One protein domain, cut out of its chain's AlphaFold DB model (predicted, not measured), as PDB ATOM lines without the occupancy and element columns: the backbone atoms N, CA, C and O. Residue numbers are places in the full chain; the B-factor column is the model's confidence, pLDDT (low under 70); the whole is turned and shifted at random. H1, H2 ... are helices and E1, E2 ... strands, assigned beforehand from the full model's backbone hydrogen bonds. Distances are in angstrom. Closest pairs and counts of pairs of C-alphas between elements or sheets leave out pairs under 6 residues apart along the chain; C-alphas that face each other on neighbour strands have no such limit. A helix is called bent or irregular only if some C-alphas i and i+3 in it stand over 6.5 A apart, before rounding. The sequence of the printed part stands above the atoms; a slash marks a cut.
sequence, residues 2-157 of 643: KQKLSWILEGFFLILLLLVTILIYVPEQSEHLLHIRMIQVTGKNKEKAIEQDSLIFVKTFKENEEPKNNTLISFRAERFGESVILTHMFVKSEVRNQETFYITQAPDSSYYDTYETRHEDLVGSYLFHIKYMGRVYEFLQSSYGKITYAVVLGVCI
ATOM      1  N   LYS A   2      83.522 188.072 108.102       70.44
ATOM      2  CA  LYS A   2      84.168 189.281 108.686       70.44
ATOM      3  C   LYS A   2      83.895 189.553 110.184       70.44
ATOM      4  O   LYS A   2      84.845 189.766 110.921       70.44
ATOM      5  N   GLN A   3      82.646 189.475 110.661       71.56
ATOM      6  CA  GLN A   3      82.331 189.685 112.091       71.56
ATOM      7  C   GLN A   3      82.937 188.631 113.035       71.56
ATOM      8  O   GLN A   3      83.477 189.001 114.069       71.56
ATOM      9  N   LYS A   4      82.912 187.335 112.678       76.62
ATOM     10  CA  LYS A   4      83.541 186.289 113.507       76.62
ATOM     11  C   LYS A   4      85.063 186.448 113.559       76.62
ATOM     12  O   LYS A   4      85.647 186.241 114.612       76.62
ATOM     13  N   LEU A   5      85.685 186.868 112.452       82.88
ATOM     14  CA  LEU A   5      87.115 187.191 112.428       82.88
ATOM     15  C   LEU A   5      87.437 188.393 113.333       82.88
ATOM     16  O   LEU A   5      88.426 188.348 114.053       82.88
ATOM     17  N   SER A   6      86.576 189.419 113.350       80.25
ATOM     18  CA  SER A   6      86.708 190.569 114.256       80.25
ATOM     19  C   SER A   6      86.749 190.133 115.721       80.25
ATOM     20  O   SER A   6      87.689 190.487 116.415       80.25
ATOM     21  N   TRP A   7      85.796 189.309 116.172       80.94
ATOM     22  CA  TRP A   7      85.760 188.831 117.561       80.94
ATOM     23  C   TRP A   7      86.948 187.932 117.933       80.94
ATOM     24  O   TRP A   7      87.406 187.979 119.069       80.94
ATOM     25  N   ILE A   8      87.475 187.143 116.990       85.94
ATOM     26  CA  ILE A   8      88.688 186.336 117.216       85.94
ATOM     27  C   ILE A   8      89.913 187.245 117.398       85.94
ATOM     28  O   ILE A   8      90.690 187.037 118.324       85.94
ATOM     29  N   LEU A   9      90.066 188.277 116.560       85.81
ATOM     30  CA  LEU A   9      91.152 189.261 116.673       85.81
ATOM     31  C   LEU A   9      91.037 190.113 117.949       85.81
ATOM     32  O   LEU A   9      92.038 190.381 118.602       85.81
ATOM     33  N   GLU A  10      89.820 190.510 118.318       83.81
ATOM     34  CA  GLU A  10      89.506 191.312 119.507       83.81
ATOM     35  C   GLU A  10      89.738 190.511 120.804       83.81
ATOM     36  O   GLU A  10      90.347 191.018 121.744       83.81
ATOM     37  N   GLY A  11      89.369 189.225 120.824       85.12
ATOM     38  CA  GLY A  11      89.707 188.302 121.913       85.12
ATOM     39  C   GLY A  11      91.209 188.009 122.011       85.12
ATOM     40  O   GLY A  11      91.767 188.046 123.105       85.12
ATOM     41  N   PHE A  12      91.889 187.790 120.880       89.56
ATOM     42  CA  PHE A  12      93.347 187.619 120.847       89.56
ATOM     43  C   PHE A  12      94.083 188.868 121.353       89.56
ATOM     44  O   PHE A  12      95.035 188.747 122.119       89.56
ATOM     45  N   PHE A  13      93.613 190.067 120.995       87.94
ATOM     46  CA  PHE A  13      94.158 191.328 121.500       87.94
ATOM     47  C   PHE A  13      94.017 191.452 123.025       87.94
ATOM     48  O   PHE A  13      94.975 191.843 123.686       87.94
ATOM     49  N   LEU A  14      92.872 191.064 123.602       86.06
ATOM     50  CA  LEU A  14      92.682 191.054 125.059       86.06
ATOM     51  C   LEU A  14      93.593 190.034 125.768       86.06
ATOM     52  O   LEU A  14      94.128 190.340 126.830       86.06
ATOM     53  N   ILE A  15      93.822 188.858 125.173       88.75
ATOM     54  CA  ILE A  15      94.761 187.851 125.704       88.75
ATOM     55  C   ILE A  15      96.209 188.363 125.646       88.75
ATOM     56  O   ILE A  15      96.947 188.237 126.622       88.75
ATOM     57  N   LEU A  16      96.610 188.992 124.536       88.44
ATOM     58  CA  LEU A  16      97.931 189.608 124.387       88.44
ATOM     59  C   LEU A  16      98.139 190.749 125.397       88.44
ATOM     60  O   LEU A  16      99.193 190.827 126.023       88.44
ATOM     61  N   LEU A  17      97.125 191.595 125.596       86.62
ATOM     62  CA  LEU A  17      97.140 192.679 126.580       86.62
ATOM     63  C   LEU A  17      97.284 192.141 128.013       86.62
ATOM     64  O   LEU A  17      98.078 192.667 128.793       86.62
ATOM     65  N   LEU A  18      96.575 191.061 128.356       86.44
ATOM     66  CA  LEU A  18      96.699 190.384 129.651       86.44
ATOM     67  C   LEU A  18      98.105 189.802 129.864       86.44
ATOM     68  O   LEU A  18      98.688 190.008 130.925       86.44
ATOM     69  N   LEU A  19      98.676 189.135 128.856       85.12
ATOM     70  CA  LEU A  19     100.032 188.580 128.926       85.12
ATOM     71  C   LEU A  19     101.080 189.685 129.136       85.12
ATOM     72  O   LEU A  19     101.960 189.547 129.982       85.12
ATOM     73  N   VAL A  20     100.937 190.814 128.435       84.94
ATOM     74  CA  VAL A  20     101.770 192.012 128.634       84.94
ATOM     75  C   VAL A  20     101.567 192.616 130.034       84.94
ATOM     76  O   VAL A  20     102.543 193.017 130.663       84.94
ATOM     77  N   THR A  21     100.339 192.613 130.568       85.12
ATOM     78  CA  THR A  21     100.056 193.056 131.949       85.12
ATOM     79  C   THR A  21     100.819 192.210 132.971       85.12
ATOM     80  O   THR A  21     101.489 192.763 133.838       85.12
ATOM     81  N   ILE A  22     100.743 190.878 132.853       84.62
ATOM     82  CA  ILE A  22     101.416 189.932 133.758       84.62
ATOM     83  C   ILE A  22     102.935 190.121 133.692       84.62
ATOM     84  O   ILE A  22     103.575 190.264 134.729       84.62
ATOM     85  N   LEU A  23     103.494 190.199 132.481       82.12
ATOM     86  CA  LEU A  23     104.930 190.376 132.256       82.12
ATOM     87  C   LEU A  23     105.472 191.683 132.867       82.12
ATOM     88  O   LEU A  23     106.572 191.694 133.408       82.12
ATOM     89  N   ILE A  24     104.713 192.783 132.810       83.94
ATOM     90  CA  ILE A  24     105.145 194.084 133.352       83.94
ATOM     91  C   ILE A  24     104.960 194.174 134.871       83.94
ATOM     92  O   ILE A  24     105.851 194.672 135.559       83.94
ATOM     93  N   TYR A  25     103.804 193.741 135.385       83.75
ATOM     94  CA  TYR A  25     103.370 194.036 136.755       83.75
ATOM     95  C   TYR A  25     103.519 192.882 137.746       83.75
ATOM     96  O   TYR A  25     103.428 193.122 138.947       83.75
ATOM     97  N   VAL A  26     103.749 191.652 137.274       82.75
ATOM     98  CA  VAL A  26     103.885 190.460 138.123       82.75
ATOM     99  C   VAL A  26     105.109 189.634 137.678       82.75
ATOM    100  O   VAL A  26     104.956 188.502 137.206       82.75
ATOM    101  N   PRO A  27     106.335 190.193 137.782       75.19
ATOM    102  CA  PRO A  27     107.542 189.604 137.195       75.19
ATOM    103  C   PRO A  27     107.802 188.169 137.672       75.19
ATOM    104  O   PRO A  27     108.013 187.296 136.837       75.19
ATOM    105  N   GLU A  28     107.651 187.885 138.967       75.25
ATOM    106  CA  GLU A  28     107.816 186.545 139.559       75.25
ATOM    107  C   GLU A  28     106.939 185.477 138.880       75.25
ATOM    108  O   GLU A  28     107.400 184.387 138.537       75.25
ATOM    109  N   GLN A  29     105.670 185.804 138.612       73.81
ATOM    110  CA  GLN A  29     104.746 184.898 137.925       73.81
ATOM    111  C   GLN A  29     105.081 184.782 136.433       73.81
ATOM    112  O   GLN A  29     104.924 183.712 135.846       73.81
ATOM    113  N   SER A  30     105.586 185.853 135.812       70.62
ATOM    114  CA  SER A  30     106.079 185.803 134.432       70.62
ATOM    115  C   SER A  30     107.333 184.930 134.290       70.62
ATOM    116  O   SER A  30     107.479 184.229 133.292       70.62
ATOM    117  N   GLU A  31     108.180 184.875 135.317       75.06
ATOM    118  CA  GLU A  31     109.360 184.014 135.359       75.06
ATOM    119  C   GLU A  31     108.972 182.547 135.536       75.06
ATOM    120  O   GLU A  31     109.403 181.714 134.743       75.06
ATOM    121  N   HIS A  32     108.083 182.224 136.479       74.06
ATOM    122  CA  HIS A  32     107.598 180.851 136.644       74.06
ATOM    123  C   HIS A  32     106.872 180.326 135.383       74.06
ATOM    124  O   HIS A  32     107.072 179.182 134.973       74.06
ATOM    125  N   LEU A  33     106.061 181.164 134.722       71.50
ATOM    126  CA  LEU A  33     105.267 180.760 133.552       71.50
ATOM    127  C   LEU A  33     106.043 180.773 132.228       71.50
ATOM    128  O   LEU A  33     105.891 179.854 131.425       71.50
ATOM    129  N   LEU A  34     106.843 181.811 131.965       73.06
ATOM    130  CA  LEU A  34     107.502 182.036 130.667       73.06
ATOM    131  C   LEU A  34     109.018 181.824 130.710       73.06
ATOM    132  O   LEU A  34     109.638 181.757 129.651       73.06
ATOM    133  N   HIS A  35     109.612 181.712 131.903       82.94
ATOM    134  CA  HIS A  35     111.063 181.658 132.121       82.94
ATOM    135  C   HIS A  35     111.781 182.878 131.523       82.94
ATOM    136  O   HIS A  35     112.864 182.755 130.954       82.94
ATOM    137  N   ILE A  36     111.157 184.060 131.612       84.75
ATOM    138  CA  ILE A  36     111.685 185.330 131.100       84.75
ATOM    139  C   ILE A  36     111.610 186.391 132.202       84.75
ATOM    140  O   ILE A  36     110.517 186.730 132.646       84.75
ATOM    141  N   ARG A  37     112.760 186.966 132.574       86.69
ATOM    142  CA  ARG A  37     112.863 188.185 133.392       86.69
ATOM    143  C   ARG A  37     113.183 189.382 132.493       86.69
ATOM    144  O   ARG A  37     113.986 189.272 131.562       86.69
ATOM    145  N   MET A  38     112.589 190.538 132.785       87.88
ATOM    146  CA  MET A  38     112.971 191.823 132.186       87.88
ATOM    147  C   MET A  38     113.871 192.609 133.140       87.88
ATOM    148  O   MET A  38     113.623 192.633 134.343       87.88
ATOM    149  N   ILE A  39     114.912 193.256 132.610       87.81
ATOM    150  CA  ILE A  39     115.924 193.968 133.405       87.81
ATOM    151  C   ILE A  39     116.209 195.330 132.771       87.81
ATOM    152  O   ILE A  39     116.535 195.420 131.587       87.81
ATOM    153  N   GLN A  40     116.086 196.405 133.550       88.44
ATOM    154  CA  GLN A  40     116.401 197.758 133.094       88.44
ATOM    155  C   GLN A  40     117.913 198.021 133.139       88.44
ATOM    156  O   GLN A  40     118.591 197.697 134.117       88.44
ATOM    157  N   VAL A  41     118.437 198.658 132.089       86.25
ATOM    158  CA  VAL A  41     119.830 199.122 132.031       86.25
ATOM    159  C   VAL A  41     119.913 200.543 132.578       86.25
ATOM    160  O   VAL A  41     119.659 201.522 131.877       86.25
ATOM    161  N   THR A  42     120.267 200.645 133.853       82.31
ATOM    162  CA  THR A  42     120.614 201.900 134.531       82.31
ATOM    163  C   THR A  42     122.045 202.325 134.177       82.31
ATOM    164  O   THR A  42     122.771 201.612 133.486       82.31
ATOM    165  N   GLY A  43     122.510 203.464 134.699       74.50
ATOM    166  CA  GLY A  43     123.922 203.847 134.588       74.50
ATOM    167  C   GLY A  43     124.903 202.891 135.293       74.50
ATOM    168  O   GLY A  43     126.055 202.815 134.878       74.50
ATOM    169  N   LYS A  44     124.468 202.141 136.322       76.44
ATOM    170  CA  LYS A  44     125.350 201.303 137.168       76.44
ATOM    171  C   LYS A  44     125.605 199.913 136.577       76.44
ATOM    172  O   LYS A  44     126.719 199.398 136.676       76.44
ATOM    173  N   ASN A  45     124.604 199.340 135.907       79.00
ATOM    174  CA  ASN A  45     124.700 198.089 135.144       79.00
ATOM    175  C   ASN A  45     124.784 198.295 133.622       79.00
ATOM    176  O   ASN A  45     124.562 197.366 132.849       79.00
ATOM    177  N   LYS A  46     125.126 199.509 133.177       78.12
ATOM    178  CA  LYS A  46     125.472 199.770 131.782       78.12
ATOM    179  C   LYS A  46     126.742 199.005 131.408       78.12
ATOM    180  O   LYS A  46     127.777 199.163 132.059       78.12
ATOM    181  N   GLU A  47     126.660 198.273 130.305       75.12
ATOM    182  CA  GLU A  47     127.797 197.660 129.621       75.12
ATOM    183  C   GLU A  47     128.049 198.395 128.292       75.12
ATOM    184  O   GLU A  47     127.128 198.967 127.712       75.12
ATOM    185  N   LYS A  48     129.281 198.432 127.776       69.94
ATOM    186  CA  LYS A  48     129.620 199.231 126.585       69.94
ATOM    187  C   LYS A  48     128.909 198.745 125.313       69.94
ATOM    188  O   LYS A  48     128.647 199.552 124.422       69.94
ATOM    189  N   ALA A  49     128.518 197.469 125.276       67.19
ATOM    190  CA  ALA A  49     127.696 196.873 124.224       67.19
ATOM    191  C   ALA A  49     126.175 197.140 124.352       67.19
ATOM    192  O   ALA A  49     125.446 196.915 123.383       67.19
ATOM    193  N   ILE A  50     125.674 197.604 125.508       78.75
ATOM    194  CA  ILE A  50     124.233 197.783 125.768       78.75
ATOM    195  C   ILE A  50     123.948 199.216 126.235       78.75
ATOM    196  O   ILE A  50     124.393 199.662 127.290       78.75
ATOM    197  N   GLU A  51     123.175 199.958 125.442       79.75
ATOM    198  CA  GLU A  51     122.862 201.357 125.741       79.75
ATOM    199  C   GLU A  51     122.082 201.502 127.055       79.75
ATOM    200  O   GLU A  51     121.165 200.728 127.343       79.75
ATOM    201  N   GLN A  52     122.418 202.541 127.826       85.50
ATOM    202  CA  GLN A  52     121.632 202.963 128.983       85.50
ATOM    203  C   GLN A  52     120.178 203.226 128.564       85.50
ATOM    204  O   GLN A  52     119.912 203.621 127.429       85.50
ATOM    205  N   ASP A  53     119.248 202.996 129.485       86.00
ATOM    206  CA  ASP A  53     117.803 203.055 129.271       86.00
ATOM    207  C   ASP A  53     117.266 201.973 128.318       86.00
ATOM    208  O   ASP A  53     116.113 202.039 127.889       86.00
ATOM    209  N   SER A  54     118.057 200.949 127.988       87.62
ATOM    210  CA  SER A  54     117.541 199.736 127.346       87.62
ATOM    211  C   SER A  54     116.767 198.863 128.337       87.62
ATOM    212  O   SER A  54     117.009 198.893 129.544       87.62
ATOM    213  N   LEU A  55     115.861 198.042 127.806       89.50
ATOM    214  CA  LEU A  55     115.231 196.938 128.526       89.50
ATOM    215  C   LEU A  55     115.791 195.618 127.983       89.50
ATOM    216  O   LEU A  55     115.625 195.327 126.797       89.50
ATOM    217  N   ILE A  56     116.482 194.851 128.825       89.94
ATOM    218  CA  ILE A  56     117.015 193.520 128.510       89.94
ATOM    219  C   ILE A  56     115.951 192.464 128.824       89.94
ATOM    220  O   ILE A  56     115.282 192.539 129.853       89.94
ATOM    221  N   PHE A  57     115.846 191.456 127.962       89.00
ATOM    222  CA  PHE A  57     115.079 190.236 128.186       89.00
ATOM    223  C   PHE A  57     116.050 189.077 128.428       89.00
ATOM    224  O   PHE A  57     116.955 188.831 127.624       89.00
ATOM    225  N   VAL A  58     115.863 188.374 129.542       89.06
ATOM    226  CA  VAL A  58     116.732 187.294 130.020       89.06
ATOM    227  C   VAL A  58     115.901 186.027 130.176       89.06
ATOM    228  O   VAL A  58     114.899 186.049 130.884       89.06
ATOM    229  N   LYS A  59     116.314 184.916 129.555       88.50
ATOM    230  CA  LYS A  59     115.761 183.590 129.853       88.50
ATOM    231  C   LYS A  59     116.300 183.145 131.208       88.50
ATOM    232  O   LYS A  59     117.504 182.910 131.306       88.50
ATOM    233  N   THR A  60     115.451 182.976 132.214       85.88
ATOM    234  CA  THR A  60     115.888 182.466 133.520       85.88
ATOM    235  C   THR A  60     116.454 181.044 133.400       85.88
ATOM    236  O   THR A  60     116.057 180.251 132.529       85.88
ATOM    237  N   PHE A  61     117.441 180.728 134.238       80.69
ATOM    238  CA  PHE A  61     117.893 179.350 134.412       80.69
ATOM    239  C   PHE A  61     116.898 178.591 135.294       80.69
ATOM    240  O   PHE A  61     116.208 179.180 136.126       80.69
ATOM    241  N   LYS A  62     116.819 177.276 135.097       75.44
ATOM    242  CA  LYS A  62     116.253 176.365 136.097       75.44
ATOM    243  C   LYS A  62     117.337 176.029 137.119       75.44
ATOM    244  O   LYS A  62     118.512 176.106 136.786       75.44
ATOM    245  N   GLU A  63     116.939 175.553 138.295       64.38
ATOM    246  CA  GLU A  63     117.806 175.225 139.450       64.38
ATOM    247  C   GLU A  63     118.955 174.229 139.165       64.38
ATOM    248  O   GLU A  63     119.792 173.994 140.025       64.38
ATOM    249  N   ASN A  64     118.981 173.615 137.976       64.50
ATOM    250  CA  ASN A  64     120.018 172.690 137.508       64.50
ATOM    251  C   ASN A  64     120.410 172.946 136.026       64.50
ATOM    252  O   ASN A  64     120.920 172.053 135.352       64.50
ATOM    253  N   GLU A  65     120.117 174.127 135.460       75.56
ATOM    254  CA  GLU A  65     120.477 174.482 134.075       75.56
ATOM    255  C   GLU A  65     121.778 175.299 134.057       75.56
ATOM    256  O   GLU A  65     121.757 176.517 134.227       75.56
ATOM    257  N   GLU A  66     122.919 174.637 133.838       77.25
ATOM    258  CA  GLU A  66     124.206 175.331 133.726       77.25
ATOM    259  C   GLU A  66     124.266 176.282 132.506       77.25
ATOM    260  O   GLU A  66     123.789 175.941 131.412       77.25
ATOM    261  N   PRO A  67     124.893 177.467 132.645       80.62
ATOM    262  CA  PRO A  67     125.159 178.361 131.526       80.62
ATOM    263  C   PRO A  67     126.118 177.712 130.518       80.62
ATOM    264  O   PRO A  67     127.147 177.149 130.875       80.62
ATOM    265  N   LYS A  68     125.819 177.839 129.223       80.06
ATOM    266  CA  LYS A  68     126.697 177.331 128.157       80.06
ATOM    267  C   LYS A  68     127.883 178.271 127.946       80.06
ATOM    268  O   LYS A  68     127.676 179.472 127.766       80.06
ATOM    269  N   ASN A  69     129.104 177.734 127.903       81.31
ATOM    270  CA  ASN A  69     130.332 178.505 127.665       81.31
ATOM    271  C   ASN A  69     130.196 179.441 126.449       81.31
ATOM    272  O   ASN A  69     129.619 179.072 125.426       81.31
ATOM    273  N   ASN A  70     130.760 180.646 126.562       80.88
ATOM    274  CA  ASN A  70     130.707 181.719 125.566       80.88
ATOM    275  C   ASN A  70     129.274 182.212 125.228       80.88
ATOM    276  O   ASN A  70     129.006 182.667 124.116       80.88
ATOM    277  N   THR A  71     128.348 182.151 126.194       84.19
ATOM    278  CA  THR A  71     127.005 182.766 126.110       84.19
ATOM    279  C   THR A  71     126.955 184.025 126.976       84.19
ATOM    280  O   THR A  71     127.546 184.043 128.054       84.19
ATOM    281  N   LEU A  72     126.235 185.074 126.559       87.62
ATOM    282  CA  LEU A  72     125.946 186.197 127.458       87.62
ATOM    283  C   LEU A  72     124.960 185.764 128.550       87.62
ATOM    284  O   LEU A  72     123.859 185.297 128.258       87.62
ATOM    285  N   ILE A  73     125.346 185.964 129.805       90.75
ATOM    286  CA  ILE A  73     124.534 185.692 130.987       90.75
ATOM    287  C   ILE A  73     124.312 186.977 131.772       90.75
ATOM    288  O   ILE A  73     125.147 187.879 131.762       90.75
ATOM    289  N   SER A  74     123.172 187.064 132.449       90.75
ATOM    290  CA  SER A  74     122.912 188.092 133.449       90.75
ATOM    291  C   SER A  74     123.016 187.490 134.842       90.75
ATOM    292  O   SER A  74     122.500 186.398 135.079       90.75
ATOM    293  N   PHE A  75     123.685 188.191 135.750       90.69
ATOM    294  CA  PHE A  75     124.003 187.715 137.095       90.69
ATOM    295  C   PHE A  75     124.066 188.886 138.078       90.69
ATOM    296  O   PHE A  75     124.341 190.019 137.677       90.69
ATOM    297  N   ARG A  76     123.782 188.631 139.356       90.00
ATOM    298  CA  ARG A  76     123.982 189.616 140.425       90.00
ATOM    299  C   ARG A  76     125.469 189.698 140.769       90.00
ATOM    300  O   ARG A  76     126.143 188.678 140.869       90.00
ATOM    301  N   ALA A  77     125.968 190.912 140.948       87.81
ATOM    302  CA  ALA A  77     127.326 191.184 141.397       87.81
ATOM    303  C   ALA A  77     127.355 192.486 142.199       87.81
ATOM    304  O   ALA A  77     126.576 193.403 141.929       87.81
ATOM    305  N   GLU A  78     128.262 192.597 143.164       84.31
ATOM    306  CA  GLU A  78     128.467 193.855 143.875       84.31
ATOM    307  C   GLU A  78     129.350 194.800 143.045       84.31
ATOM    308  O   GLU A  78     130.488 194.482 142.701       84.31
ATOM    309  N   ARG A  79     128.834 195.988 142.715       75.38
ATOM    310  CA  ARG A  79     129.575 197.036 142.004       75.38
ATOM    311  C   ARG A  79     129.466 198.341 142.786       75.38
ATOM    312  O   ARG A  79     128.371 198.838 143.018       75.38
ATOM    313  N   PHE A  80     130.611 198.902 143.173       74.44
ATOM    314  CA  PHE A  80     130.716 200.143 143.960       74.44
ATOM    315  C   PHE A  80     130.050 200.119 145.358       74.44
ATOM    316  O   PHE A  80     129.831 201.188 145.926       74.44
ATOM    317  N   GLY A  81     129.776 198.942 145.934       75.62
ATOM    318  CA  GLY A  81     129.046 198.805 147.204       75.62
ATOM    319  C   GLY A  81     127.542 198.545 147.052       75.62
ATOM    320  O   GLY A  81     126.805 198.634 148.029       75.62
ATOM    321  N   GLU A  82     127.063 198.267 145.835       78.00
ATOM    322  CA  GLU A  82     125.657 197.971 145.547       78.00
ATOM    323  C   GLU A  82     125.517 196.664 144.760       78.00
ATOM    324  O   GLU A  82     126.247 196.436 143.794       78.00
ATOM    325  N   SER A  83     124.536 195.829 145.115       83.19
ATOM    326  CA  SER A  83     124.172 194.663 144.302       83.19
ATOM    327  C   SER A  83     123.470 195.121 143.021       83.19
ATOM    328  O   SER A  83     122.402 195.733 143.063       83.19
ATOM    329  N   VAL A  84     124.070 194.829 141.868       87.56
ATOM    330  CA  VAL A  84     123.554 195.175 140.540       87.56
ATOM    331  C   VAL A  84     123.525 193.942 139.639       87.56
ATOM    332  O   VAL A  84     124.352 193.043 139.774       87.56
ATOM    333  N   ILE A  85     122.579 193.886 138.695       89.19
ATOM    334  CA  ILE A  85     122.540 192.799 137.707       89.19
ATOM    335  C   ILE A  85     123.350 193.209 136.478       89.19
ATOM    336  O   ILE A  85     122.901 194.066 135.713       89.19
ATOM    337  N   LEU A  86     124.519 192.596 136.300       89.31
ATOM    338  CA  LEU A  86     125.405 192.777 135.147       89.31
ATOM    339  C   LEU A  86     125.090 191.747 134.053       89.31
ATOM    340  O   LEU A  86     124.517 190.698 134.340       89.31
ATOM    341  N   THR A  87     125.467 192.037 132.802       89.75
ATOM    342  CA  THR A  87     125.240 191.150 131.644       89.75
ATOM    343  C   THR A  87     126.536 190.952 130.856       89.75
ATOM    344  O   THR A  87     126.845 191.728 129.950       89.75
ATOM    345  N   HIS A  88     127.311 189.928 131.212       90.25
ATOM    346  CA  HIS A  88     128.640 189.648 130.656       90.25
ATOM    347  C   HIS A  88     128.675 188.276 129.961       90.25
ATOM    348  O   HIS A  88     127.717 187.506 130.030       90.25
ATOM    349  N   MET A  89     129.766 187.945 129.268       88.44
ATOM    350  CA  MET A  89     129.931 186.636 128.636       88.44
ATOM    351  C   MET A  89     130.436 185.604 129.650       88.44
ATOM    352  O   MET A  89     131.447 185.828 130.308       88.44
ATOM    353  N   PHE A  90     129.754 184.466 129.780       90.06
ATOM    354  CA  PHE A  90     130.229 183.345 130.588       90.06
ATOM    355  C   PHE A  90     131.417 182.661 129.907       90.06
ATOM    356  O   PHE A  90     131.328 182.300 128.732       90.06
ATOM    357  N   VAL A  91     132.514 182.452 130.638       87.69
ATOM    358  CA  VAL A  91     133.740 181.841 130.101       87.69
ATOM    359  C   VAL A  91     133.860 180.382 130.535       87.69
ATOM    360  O   VAL A  91     133.969 179.494 129.688       87.69
ATOM    361  N   LYS A  92     133.863 180.142 131.851       85.06
ATOM    362  CA  LYS A  92     134.068 178.829 132.479       85.06
ATOM    363  C   LYS A  92     133.581 178.837 133.927       85.06
ATOM    364  O   LYS A  92     133.587 179.881 134.577       85.06
ATOM    365  N   SER A  93     133.247 177.666 134.453       86.00
ATOM    366  CA  SER A  93     133.153 177.436 135.893       86.00
ATOM    367  C   SER A  93     134.522 177.050 136.475       86.00
ATOM    368  O   SER A  93     135.346 176.423 135.805       86.00
ATOM    369  N   GLU A  94     134.773 177.427 137.725       84.00
ATOM    370  CA  GLU A  94     135.875 176.932 138.554       84.00
ATOM    371  C   GLU A  94     135.323 176.458 139.897       84.00
ATOM    372  O   GLU A  94     134.639 177.210 140.589       84.00
ATOM    373  N   VAL A  95     135.652 175.226 140.292       85.44
ATOM    374  CA  VAL A  95     135.334 174.726 141.634       85.44
ATOM    375  C   VAL A  95     136.470 175.105 142.578       85.44
ATOM    376  O   VAL A  95     137.608 174.672 142.385       85.44
ATOM    377  N   ARG A  96     136.170 175.899 143.606       80.75
ATOM    378  CA  ARG A  96     137.107 176.297 144.666       80.75
ATOM    379  C   ARG A  96     136.461 175.977 146.010       80.75
ATOM    380  O   ARG A  96     135.315 176.336 146.236       80.75
ATOM    381  N   ASN A  97     137.176 175.289 146.900       77.38
ATOM    382  CA  ASN A  97     136.698 174.957 148.253       77.38
ATOM    383  C   ASN A  97     135.296 174.302 148.301       77.38
ATOM    384  O   ASN A  97     134.516 174.586 149.200       77.38
ATOM    385  N   GLN A  98     134.997 173.409 147.346       76.62
ATOM    386  CA  GLN A  98     133.693 172.741 147.143       76.62
ATOM    387  C   GLN A  98     132.543 173.631 146.618       76.62
ATOM    388  O   GLN A  98     131.477 173.101 146.319       76.62
ATOM    389  N   GLU A  99     132.762 174.929 146.395       79.69
ATOM    390  CA  GLU A  99     131.806 175.830 145.739       79.69
ATOM    391  C   GLU A  99     132.146 176.040 144.251       79.69
ATOM    392  O   GLU A  99     133.317 176.103 143.868       79.69
ATOM    393  N   THR A 100     131.122 176.166 143.400       83.50
ATOM    394  CA  THR A 100     131.277 176.419 141.956       83.50
ATOM    395  C   THR A 100     131.102 177.904 141.643       83.50
ATOM    396  O   THR A 100     129.990 178.430 141.704       83.50
ATOM    397  N   PHE A 101     132.194 178.552 141.240       86.50
ATOM    398  CA  PHE A 101     132.231 179.949 140.811       86.50
ATOM    399  C   PHE A 101     132.154 180.059 139.284       86.50
ATOM    400  O   PHE A 101     132.760 179.267 138.562       86.50
ATOM    401  N   TYR A 102     131.427 181.055 138.781       87.44
ATOM    402  CA  TYR A 102     131.143 181.257 137.361       87.44
ATOM    403  C   TYR A 102     131.919 182.462 136.831       87.44
ATOM    404  O   TYR A 102     131.491 183.607 136.964       87.44
ATOM    405  N   ILE A 103     133.065 182.205 136.200       87.69
ATOM    406  CA  ILE A 103     133.939 183.262 135.689       87.69
ATOM    407  C   ILE A 103     133.334 183.862 134.419       87.69
ATOM    408  O   ILE A 103     133.035 183.169 133.437       87.69
ATOM    409  N   THR A 104     133.174 185.181 134.459       89.69
ATOM    410  CA  THR A 104     132.594 186.009 133.402       89.69
ATOM    411  C   THR A 104     133.647 186.913 132.754       89.69
ATOM    412  O   THR A 104     134.788 187.007 133.209       89.69
ATOM    413  N   GLN A 105     133.283 187.511 131.622       86.62
ATOM    414  CA  GLN A 105     134.074 188.507 130.910       86.62
ATOM    415  C   GLN A 105     133.149 189.559 130.293       86.62
ATOM    416  O   GLN A 105     132.330 189.235 129.421       86.62
ATOM    417  N   ALA A 106     133.283 190.824 130.697       83.50
ATOM    418  CA  ALA A 106     132.582 191.929 130.045       83.50
ATOM    419  C   ALA A 106     132.884 191.943 128.523       83.50
ATOM    420  O   ALA A 106     134.048 191.792 128.142       83.50
ATOM    421  N   PRO A 107     131.890 192.123 127.623       73.56
ATOM    422  CA  PRO A 107     132.052 191.901 126.176       73.56
ATOM    423  C   PRO A 107     133.161 192.714 125.490       73.56
ATOM    424  O   PRO A 107     133.719 192.264 124.490       73.56
ATOM    425  N   ASP A 108     133.483 193.888 126.035       73.31
ATOM    426  CA  ASP A 108     134.519 194.792 125.527       73.31
ATOM    427  C   ASP A 108     135.843 194.720 126.328       73.31
ATOM    428  O   ASP A 108     136.766 195.494 126.058       73.31
ATOM    429  N   SER A 109     135.951 193.803 127.297       76.88
ATOM    430  CA  SER A 109     137.145 193.561 128.119       76.88
ATOM    431  C   SER A 109     138.063 192.498 127.508       76.88
ATOM    432  O   SER A 109     137.609 191.484 126.978       76.88
ATOM    433  N   SER A 110     139.378 192.683 127.642       73.94
ATOM    434  CA  SER A 110     140.394 191.646 127.388       73.94
ATOM    435  C   SER A 110     140.716 190.780 128.615       73.94
ATOM    436  O   SER A 110     141.541 189.876 128.513       73.94
ATOM    437  N   TYR A 111     140.094 191.067 129.759       77.06
ATOM    438  CA  TYR A 111     140.332 190.437 131.057       77.06
ATOM    439  C   TYR A 111     139.054 189.768 131.568       77.06
ATOM    440  O   TYR A 111     137.954 190.261 131.306       77.06
ATOM    441  N   TYR A 112     139.205 188.677 132.318       84.06
ATOM    442  CA  TYR A 112     138.102 188.069 133.063       84.06
ATOM    443  C   TYR A 112     137.682 188.965 134.230       84.06
ATOM    444  O   TYR A 112     138.515 189.657 134.817       84.06
ATOM    445  N   ASP A 113     136.400 188.936 134.568       83.44
ATOM    446  CA  ASP A 113     135.859 189.693 135.690       83.44
ATOM    447  C   ASP A 113     136.187 188.987 137.015       83.44
ATOM    448  O   ASP A 113     136.113 187.763 137.124       83.44
ATOM    449  N   THR A 114     136.519 189.761 138.049       83.00
ATOM    450  CA  THR A 114     136.925 189.254 139.372       83.00
ATOM    451  C   THR A 114     135.741 189.051 140.327       83.00
ATOM    452  O   THR A 114     135.901 189.163 141.541       83.00
ATOM    453  N   TYR A 115     134.535 188.824 139.801       83.94
ATOM    454  CA  TYR A 115     133.335 188.625 140.614       83.94
ATOM    455  C   TYR A 115     133.231 187.176 141.098       83.94
ATOM    456  O   TYR A 115     133.302 186.240 140.303       83.94
ATOM    457  N   GLU A 116     132.988 186.990 142.395       84.12
ATOM    458  CA  GLU A 116     132.720 185.681 143.006       84.12
ATOM    459  C   GLU A 116     131.270 185.232 142.749       84.12
ATOM    460  O   GLU A 116     130.486 184.993 143.659       84.12
ATOM    461  N   THR A 117     130.888 185.149 141.474       86.88
ATOM    462  CA  THR A 117     129.530 184.786 141.053       86.88
ATOM    463  C   THR A 117     129.262 183.307 141.303       86.88
ATOM    464  O   THR A 117     129.889 182.444 140.683       86.88
ATOM    465  N   ARG A 118     128.296 183.003 142.169       86.56
ATOM    466  CA  ARG A 118     127.824 181.638 142.443       86.56
ATOM    467  C   ARG A 118     126.628 181.267 141.561       86.56
ATOM    468  O   ARG A 118     126.070 182.118 140.870       86.56
ATOM    469  N   HIS A 119     126.191 180.002 141.602       84.81
ATOM    470  CA  HIS A 119     124.996 179.568 140.854       84.81
ATOM    471  C   HIS A 119     123.735 180.336 141.289       84.81
ATOM    472  O   HIS A 119     122.928 180.723 140.450       84.81
ATOM    473  N   GLU A 120     123.603 180.626 142.588       84.94
ATOM    474  CA  GLU A 120     122.499 181.408 143.166       84.94
ATOM    475  C   GLU A 120     122.387 182.838 142.600       84.94
ATOM    476  O   GLU A 120     121.289 183.407 142.554       84.94
ATOM    477  N   ASP A 121     123.492 183.420 142.121       87.56
ATOM    478  CA  ASP A 121     123.540 184.762 141.529       87.56
ATOM    479  C   ASP A 121     123.209 184.809 140.041       87.56
ATOM    480  O   ASP A 121     122.939 185.893 139.511       87.56
ATOM    481  N   LEU A 122     123.181 183.660 139.366       88.19
ATOM    482  CA  LEU A 122     122.820 183.571 137.959       88.19
ATOM    483  C   LEU A 122     121.335 183.912 137.778       88.19
ATOM    484  O   LEU A 122     120.443 183.189 138.211       88.19
ATOM    485  N   VAL A 123     121.056 185.015 137.086       88.19
ATOM    486  CA  VAL A 123     119.685 185.451 136.780       88.19
ATOM    487  C   VAL A 123     119.173 184.778 135.504       88.19
ATOM    488  O   VAL A 123     117.984 184.484 135.396       88.19
ATOM    489  N   GLY A 124     120.049 184.513 134.529       88.50
ATOM    490  CA  GLY A 124     119.673 183.800 133.306       88.50
ATOM    491  C   GLY A 124     120.563 184.066 132.092       88.50
ATOM    492  O   GLY A 124     121.509 184.849 132.146       88.50
ATOM    493  N   SER A 125     120.230 183.448 130.959       88.44
ATOM    494  CA  SER A 125     120.853 183.721 129.656       88.44
ATOM    495  C   SER A 125     120.233 184.950 128.990       88.44
ATOM    496  O   SER A 125     119.013 185.064 128.890       88.44
ATOM    497  N   TYR A 126     121.057 185.862 128.484       90.25
ATOM    498  CA  TYR A 126     120.605 187.007 127.692       90.25
ATOM    499  C   TYR A 126     119.918 186.547 126.391       90.25
ATOM    500  O   TYR A 126     120.455 185.699 125.678       90.25
ATOM    501  N   LEU A 127     118.756 187.125 126.060       87.12
ATOM    502  CA  LEU A 127     118.055 186.875 124.793       87.12
ATOM    503  C   LEU A 127     118.217 188.044 123.814       87.12
ATOM    504  O   LEU A 127     118.757 187.880 122.723       87.12
ATOM    505  N   PHE A 128     117.717 189.221 124.191       87.50
ATOM    506  CA  PHE A 128     117.770 190.447 123.391       87.50
ATOM    507  C   PHE A 128     117.567 191.679 124.283       87.50
ATOM    508  O   PHE A 128     117.195 191.565 125.450       87.50
ATOM    509  N   HIS A 129     117.793 192.875 123.738       89.12
ATOM    510  CA  HIS A 129     117.435 194.136 124.388       89.12
ATOM    511  C   HIS A 129     116.629 195.026 123.439       89.12
ATOM    512  O   HIS A 129     116.803 194.959 122.224       89.12
ATOM    513  N   ILE A 130     115.774 195.888 123.992       88.56
ATOM    514  CA  ILE A 130     115.105 196.957 123.243       88.56
ATOM    515  C   ILE A 130     115.604 198.300 123.780       88.56
ATOM    516  O   ILE A 130     115.446 198.607 124.964       88.56
ATOM    517  N   LYS A 131     116.223 199.099 122.906       88.69
ATOM    518  CA  LYS A 131     116.785 200.414 123.253       88.69
ATOM    519  C   LYS A 131     115.689 201.391 123.682       88.69
ATOM    520  O   LYS A 131     114.587 201.361 123.141       88.69
ATOM    521  N   TYR A 132     115.997 202.240 124.661       85.56
ATOM    522  CA  TYR A 132     115.113 203.258 125.262       85.56
ATOM    523  C   TYR A 132     113.825 202.753 125.951       85.56
ATOM    524  O   TYR A 132     113.145 203.538 126.614       85.56
ATOM    525  N   MET A 133     113.494 201.457 125.871       89.06
ATOM    526  CA  MET A 133     112.323 200.876 126.549       89.06
ATOM    527  C   MET A 133     112.453 200.815 128.076       89.06
ATOM    528  O   MET A 133     111.440 200.656 128.749       89.06
ATOM    529  N   GLY A 134     113.654 200.992 128.636       87.44
ATOM    530  CA  GLY A 134     113.882 201.078 130.078       87.44
ATOM    531  C   GLY A 134     113.084 202.214 130.720       87.44
ATOM    532  O   GLY A 134     112.341 201.960 131.658       87.44
ATOM    533  N   ARG A 135     113.102 203.428 130.142       87.44
ATOM    534  CA  ARG A 135     112.281 204.557 130.641       87.44
ATOM    535  C   ARG A 135     110.779 204.293 130.538       87.44
ATOM    536  O   ARG A 135     110.012 204.777 131.361       87.44
ATOM    537  N   VAL A 136     110.346 203.552 129.515       88.44
ATOM    538  CA  VAL A 136     108.930 203.184 129.340       88.44
ATOM    539  C   VAL A 136     108.519 202.167 130.406       88.44
ATOM    540  O   VAL A 136     107.439 202.283 130.976       88.44
ATOM    541  N   TYR A 137     109.394 201.210 130.717       88.31
ATOM    542  CA  TYR A 137     109.199 200.223 131.774       88.31
ATOM    543  C   TYR A 137     109.193 200.860 133.174       88.31
ATOM    544  O   TYR A 137     108.263 200.629 133.942       88.31
ATOM    545  N   GLU A 138     110.154 201.738 133.463       88.81
ATOM    546  CA  GLU A 138     110.234 202.549 134.685       88.81
ATOM    547  C   GLU A 138     108.983 203.421 134.873       88.81
ATOM    548  O   GLU A 138     108.343 203.399 135.928       88.81
ATOM    549  N   PHE A 139     108.559 204.119 133.810       90.00
ATOM    550  CA  PHE A 139     107.303 204.862 133.800       90.00
ATOM    551  C   PHE A 139     106.119 203.950 134.131       90.00
ATOM    552  O   PHE A 139     105.334 204.297 135.009       90.00
ATOM    553  N   LEU A 140     105.998 202.785 133.483       88.50
ATOM    554  CA  LEU A 140     104.906 201.833 133.715       88.50
ATOM    555  C   LEU A 140     104.908 201.265 135.141       88.50
ATOM    556  O   LEU A 140     103.825 201.094 135.704       88.50
ATOM    557  N   GLN A 141     106.078 201.020 135.743       86.25
ATOM    558  CA  GLN A 141     106.206 200.609 137.146       86.25
ATOM    559  C   GLN A 141     105.811 201.716 138.139       86.25
ATOM    560  O   GLN A 141     105.345 201.397 139.239       86.25
ATOM    561  N   SER A 142     105.981 202.994 137.786       91.62
ATOM    562  CA  SER A 142     105.618 204.120 138.657       91.62
ATOM    563  C   SER A 142     104.123 204.132 139.012       91.62
ATOM    564  O   SER A 142     103.278 203.627 138.268       91.62
ATOM    565  N   SER A 143     103.760 204.758 140.135       89.75
ATOM    566  CA  SER A 143     102.355 204.892 140.557       89.75
ATOM    567  C   SER A 143     101.489 205.598 139.505       89.75
ATOM    568  O   SER A 143     100.348 205.205 139.275       89.75
ATOM    569  N   TYR A 144     102.046 206.589 138.801       91.94
ATOM    570  CA  TYR A 144     101.361 207.283 137.708       91.94
ATOM    571  C   TYR A 144     101.208 206.397 136.459       91.94
ATOM    572  O   TYR A 144     100.151 206.397 135.824       91.94
ATOM    573  N   GLY A 145     102.216 205.580 136.133       90.38
ATOM    574  CA  GLY A 145     102.130 204.567 135.076       90.38
ATOM    575  C   GLY A 145     101.057 203.522 135.353       90.38
ATOM    576  O   GLY A 145     100.229 203.253 134.490       90.38
ATOM    577  N   LYS A 146     100.998 203.004 136.585       90.31
ATOM    578  CA  LYS A 146      99.950 202.079 137.050       90.31
ATOM    579  C   LYS A 146      98.546 202.677 136.897       90.31
ATOM    580  O   LYS A 146      97.665 202.026 136.338       90.31
ATOM    581  N   ILE A 147      98.341 203.927 137.328       92.12
ATOM    582  CA  ILE A 147      97.047 204.626 137.205       92.12
ATOM    583  C   ILE A 147      96.682 204.865 135.731       92.12
ATOM    584  O   ILE A 147      95.571 204.541 135.312       92.12
ATOM    585  N   THR A 148      97.603 205.393 134.921       90.56
ATOM    586  CA  THR A 148      97.336 205.656 133.495       90.56
ATOM    587  C   THR A 148      97.103 204.369 132.701       90.56
ATOM    588  O   THR A 148      96.179 204.326 131.887       90.56
ATOM    589  N   TYR A 149      97.840 203.293 132.993       90.31
ATOM    590  CA  TYR A 149      97.599 201.964 132.431       90.31
ATOM    591  C   TYR A 149      96.208 201.435 132.804       90.31
ATOM    592  O   TYR A 149      95.468 201.003 131.923       90.31
ATOM    593  N   ALA A 150      95.804 201.533 134.077       88.94
ATOM    594  CA  ALA A 150      94.478 201.114 134.532       88.94
ATOM    595  C   ALA A 150      93.339 201.902 133.855       88.94
ATOM    596  O   ALA A 150      92.339 201.309 133.446       88.94
ATOM    597  N   VAL A 151      93.501 203.217 133.659       92.44
ATOM    598  CA  VAL A 151      92.534 204.053 132.921       92.44
ATOM    599  C   VAL A 151      92.447 203.636 131.448       92.44
ATOM    600  O   VAL A 151      91.344 203.451 130.931       92.44
ATOM    601  N   VAL A 152      93.582 203.428 130.769       89.81
ATOM    602  CA  VAL A 152      93.609 202.974 129.365       89.81
ATOM    603  C   VAL A 152      92.995 201.578 129.216       89.81
ATOM    604  O   VAL A 152      92.187 201.360 128.310       89.81
ATOM    605  N   LEU A 153      93.313 200.653 130.125       88.56
ATOM    606  CA  LEU A 153      92.741 199.306 130.185       88.56
ATOM    607  C   LEU A 153      91.216 199.360 130.373       88.56
ATOM    608  O   LEU A 153      90.482 198.719 129.620       88.56
ATOM    609  N   GLY A 154      90.732 200.185 131.306       89.75
ATOM    610  CA  GLY A 154      89.305 200.419 131.530       89.75
ATOM    611  C   GLY A 154      88.594 200.968 130.290       89.75
ATOM    612  O   GLY A 154      87.571 200.424 129.875       89.75
ATOM    613  N   VAL A 155      89.161 201.985 129.633       90.88
ATOM    614  CA  VAL A 155      88.617 202.545 128.380       90.88
ATOM    615  C   VAL A 155      88.592 201.499 127.259       90.88
ATOM    616  O   VAL A 155      87.602 201.417 126.529       90.88
ATOM    617  N   CYS A 156      89.619 200.651 127.142       87.00
ATOM    618  CA  CYS A 156      89.635 199.549 126.176       87.00
ATOM    619  C   CYS A 156      88.514 198.530 126.445       87.00
ATOM    620  O   CYS A 156      87.793 198.164 125.516       87.00
ATOM    621  N   ILE A 157      88.316 198.122 127.703       87.19
ATOM    622  CA  ILE A 157      87.260 197.174 128.104       87.19
ATOM    623  C   ILE A 157      85.858 197.774 127.896       87.19
ATOM    624  O   ILE A 157      84.969 197.098 127.377       87.19
TER     625      ILE A 157
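This is residues 2 to 157 of the 643 residues of an uncharacterized protein of Erysipelotrichaceae bacterium 2_2_44A (UniProt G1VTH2). Picture a small six-strand sheet, strongly twisted and curled like part of a barrel, that folds back on itself, with a helical arm reaching away from one end. The arm is made of the long helices H1 and H4, while the short helices H2 and H3 sit where it meets the E1 and E2 side of the sheet; residues 2 to 13 of H1 stick out beyond the rest. The printed part has 156 residues, with four named helices and six named strands in the order H1 H2 E1 E2 E3 E4 E5 E6 H3 H4, and its class is mixed, helices and strands. The sheet is antiparallel throughout, in the order E1 E2 E6 E3 E4 E5. The whole is loose, with a radius of gyration of the C-alphas of 18.8 A, and its C-alphas span 64 by 30 by 23 A.

Find C-alpha 2 at (84.168, 189.281, 108.686); from there H1 runs through residues 2 to 25 for 34.3 A. Next come H2, residues 27 to 34, and the strands E1, residues 36 to 40, and E2, residues 55 to 59. Look for C-alpha 72 at (125.946, 186.197, 127.458), where E3 begins; it runs to residue 79, 18.5 A, and bends by 69 degrees at residue 76. E4, residues 82 to 96, is the longest strand at 24.5 A and bends by 111 degrees at residue 89. E5 covers residues 99 to 105, 19.6 A, and E6 residues 122 to 130, 21.3 A, with a bend of 70 degrees at residue 127. H3 holds residues 133 to 141, and H4, residues 143 to 157, runs 21.0 A to C-alpha 157 at (87.260, 197.174, 128.104).

Start at the edge strand E1, which forms a hairpin with E2; N 37 and O 58 are 2.9 A apart. E2 and E6 are antiparallel neighbours, with N 57 and O 128 at 2.9 A. The pairing of E6 is staggered: its residues 125 to 130 pair with E2 and its residues 122 to 125 with E3, where N 74 and O 124 are 2.8 A apart. E3, E4 and E5 form a meander, each strand the antiparallel neighbour of the one before; look at N 75 and O 86, 3.0 A, and at N 91 and O 103, 2.9 A. With E6 they make a Greek key, the first of four strands being the antiparallel neighbour of the fourth. It is a folded sheet, bent back into two leaves: E1 and E2 face E3, E4 and E5, with E6 as the hinge. H2 only grazes the sheet with residues 27 to 34, and H3 only grazes it with residues 133 to 138; the closest C-alphas of H3 and E2 are those of Gly 134 and Leu 55, 4.6 A. H1 and H2 touch only at the corner, Leu 23 to Ser 30, 5.2 A between C-alphas. H1 touches H3 with residues 24 to 25 alone, about perpendicular at 84 degrees, the closest C-alphas being those of Tyr 25 and Gln 141, 7.2 A. H3 and H4 only just touch, with 3 pairs of C-alphas within 8 A, and only at the corner; the closest are those of Phe 139 and Gly 145, 5.3 A. H1 and H4 are near each other, with 8 pairs of C-alphas within 10 A, and H4 is not on the sheet. In H1, H2, H3 and H4 every O i to N i+4 pair is within hydrogen-bond range.

The two C-alphas farthest apart are those of Lys 2 and Asn 97, 67.3 A. Without residues 2 to 13, which stand free, the body spans 57 by 30 by 25 A. The printed part has no cut. The links E1 to E2, E2 to E3 and E5 to E6 are long. The mean pLDDT of the printed part is 83.9, and residues 48 to 49 and 63 to 64 are under 70.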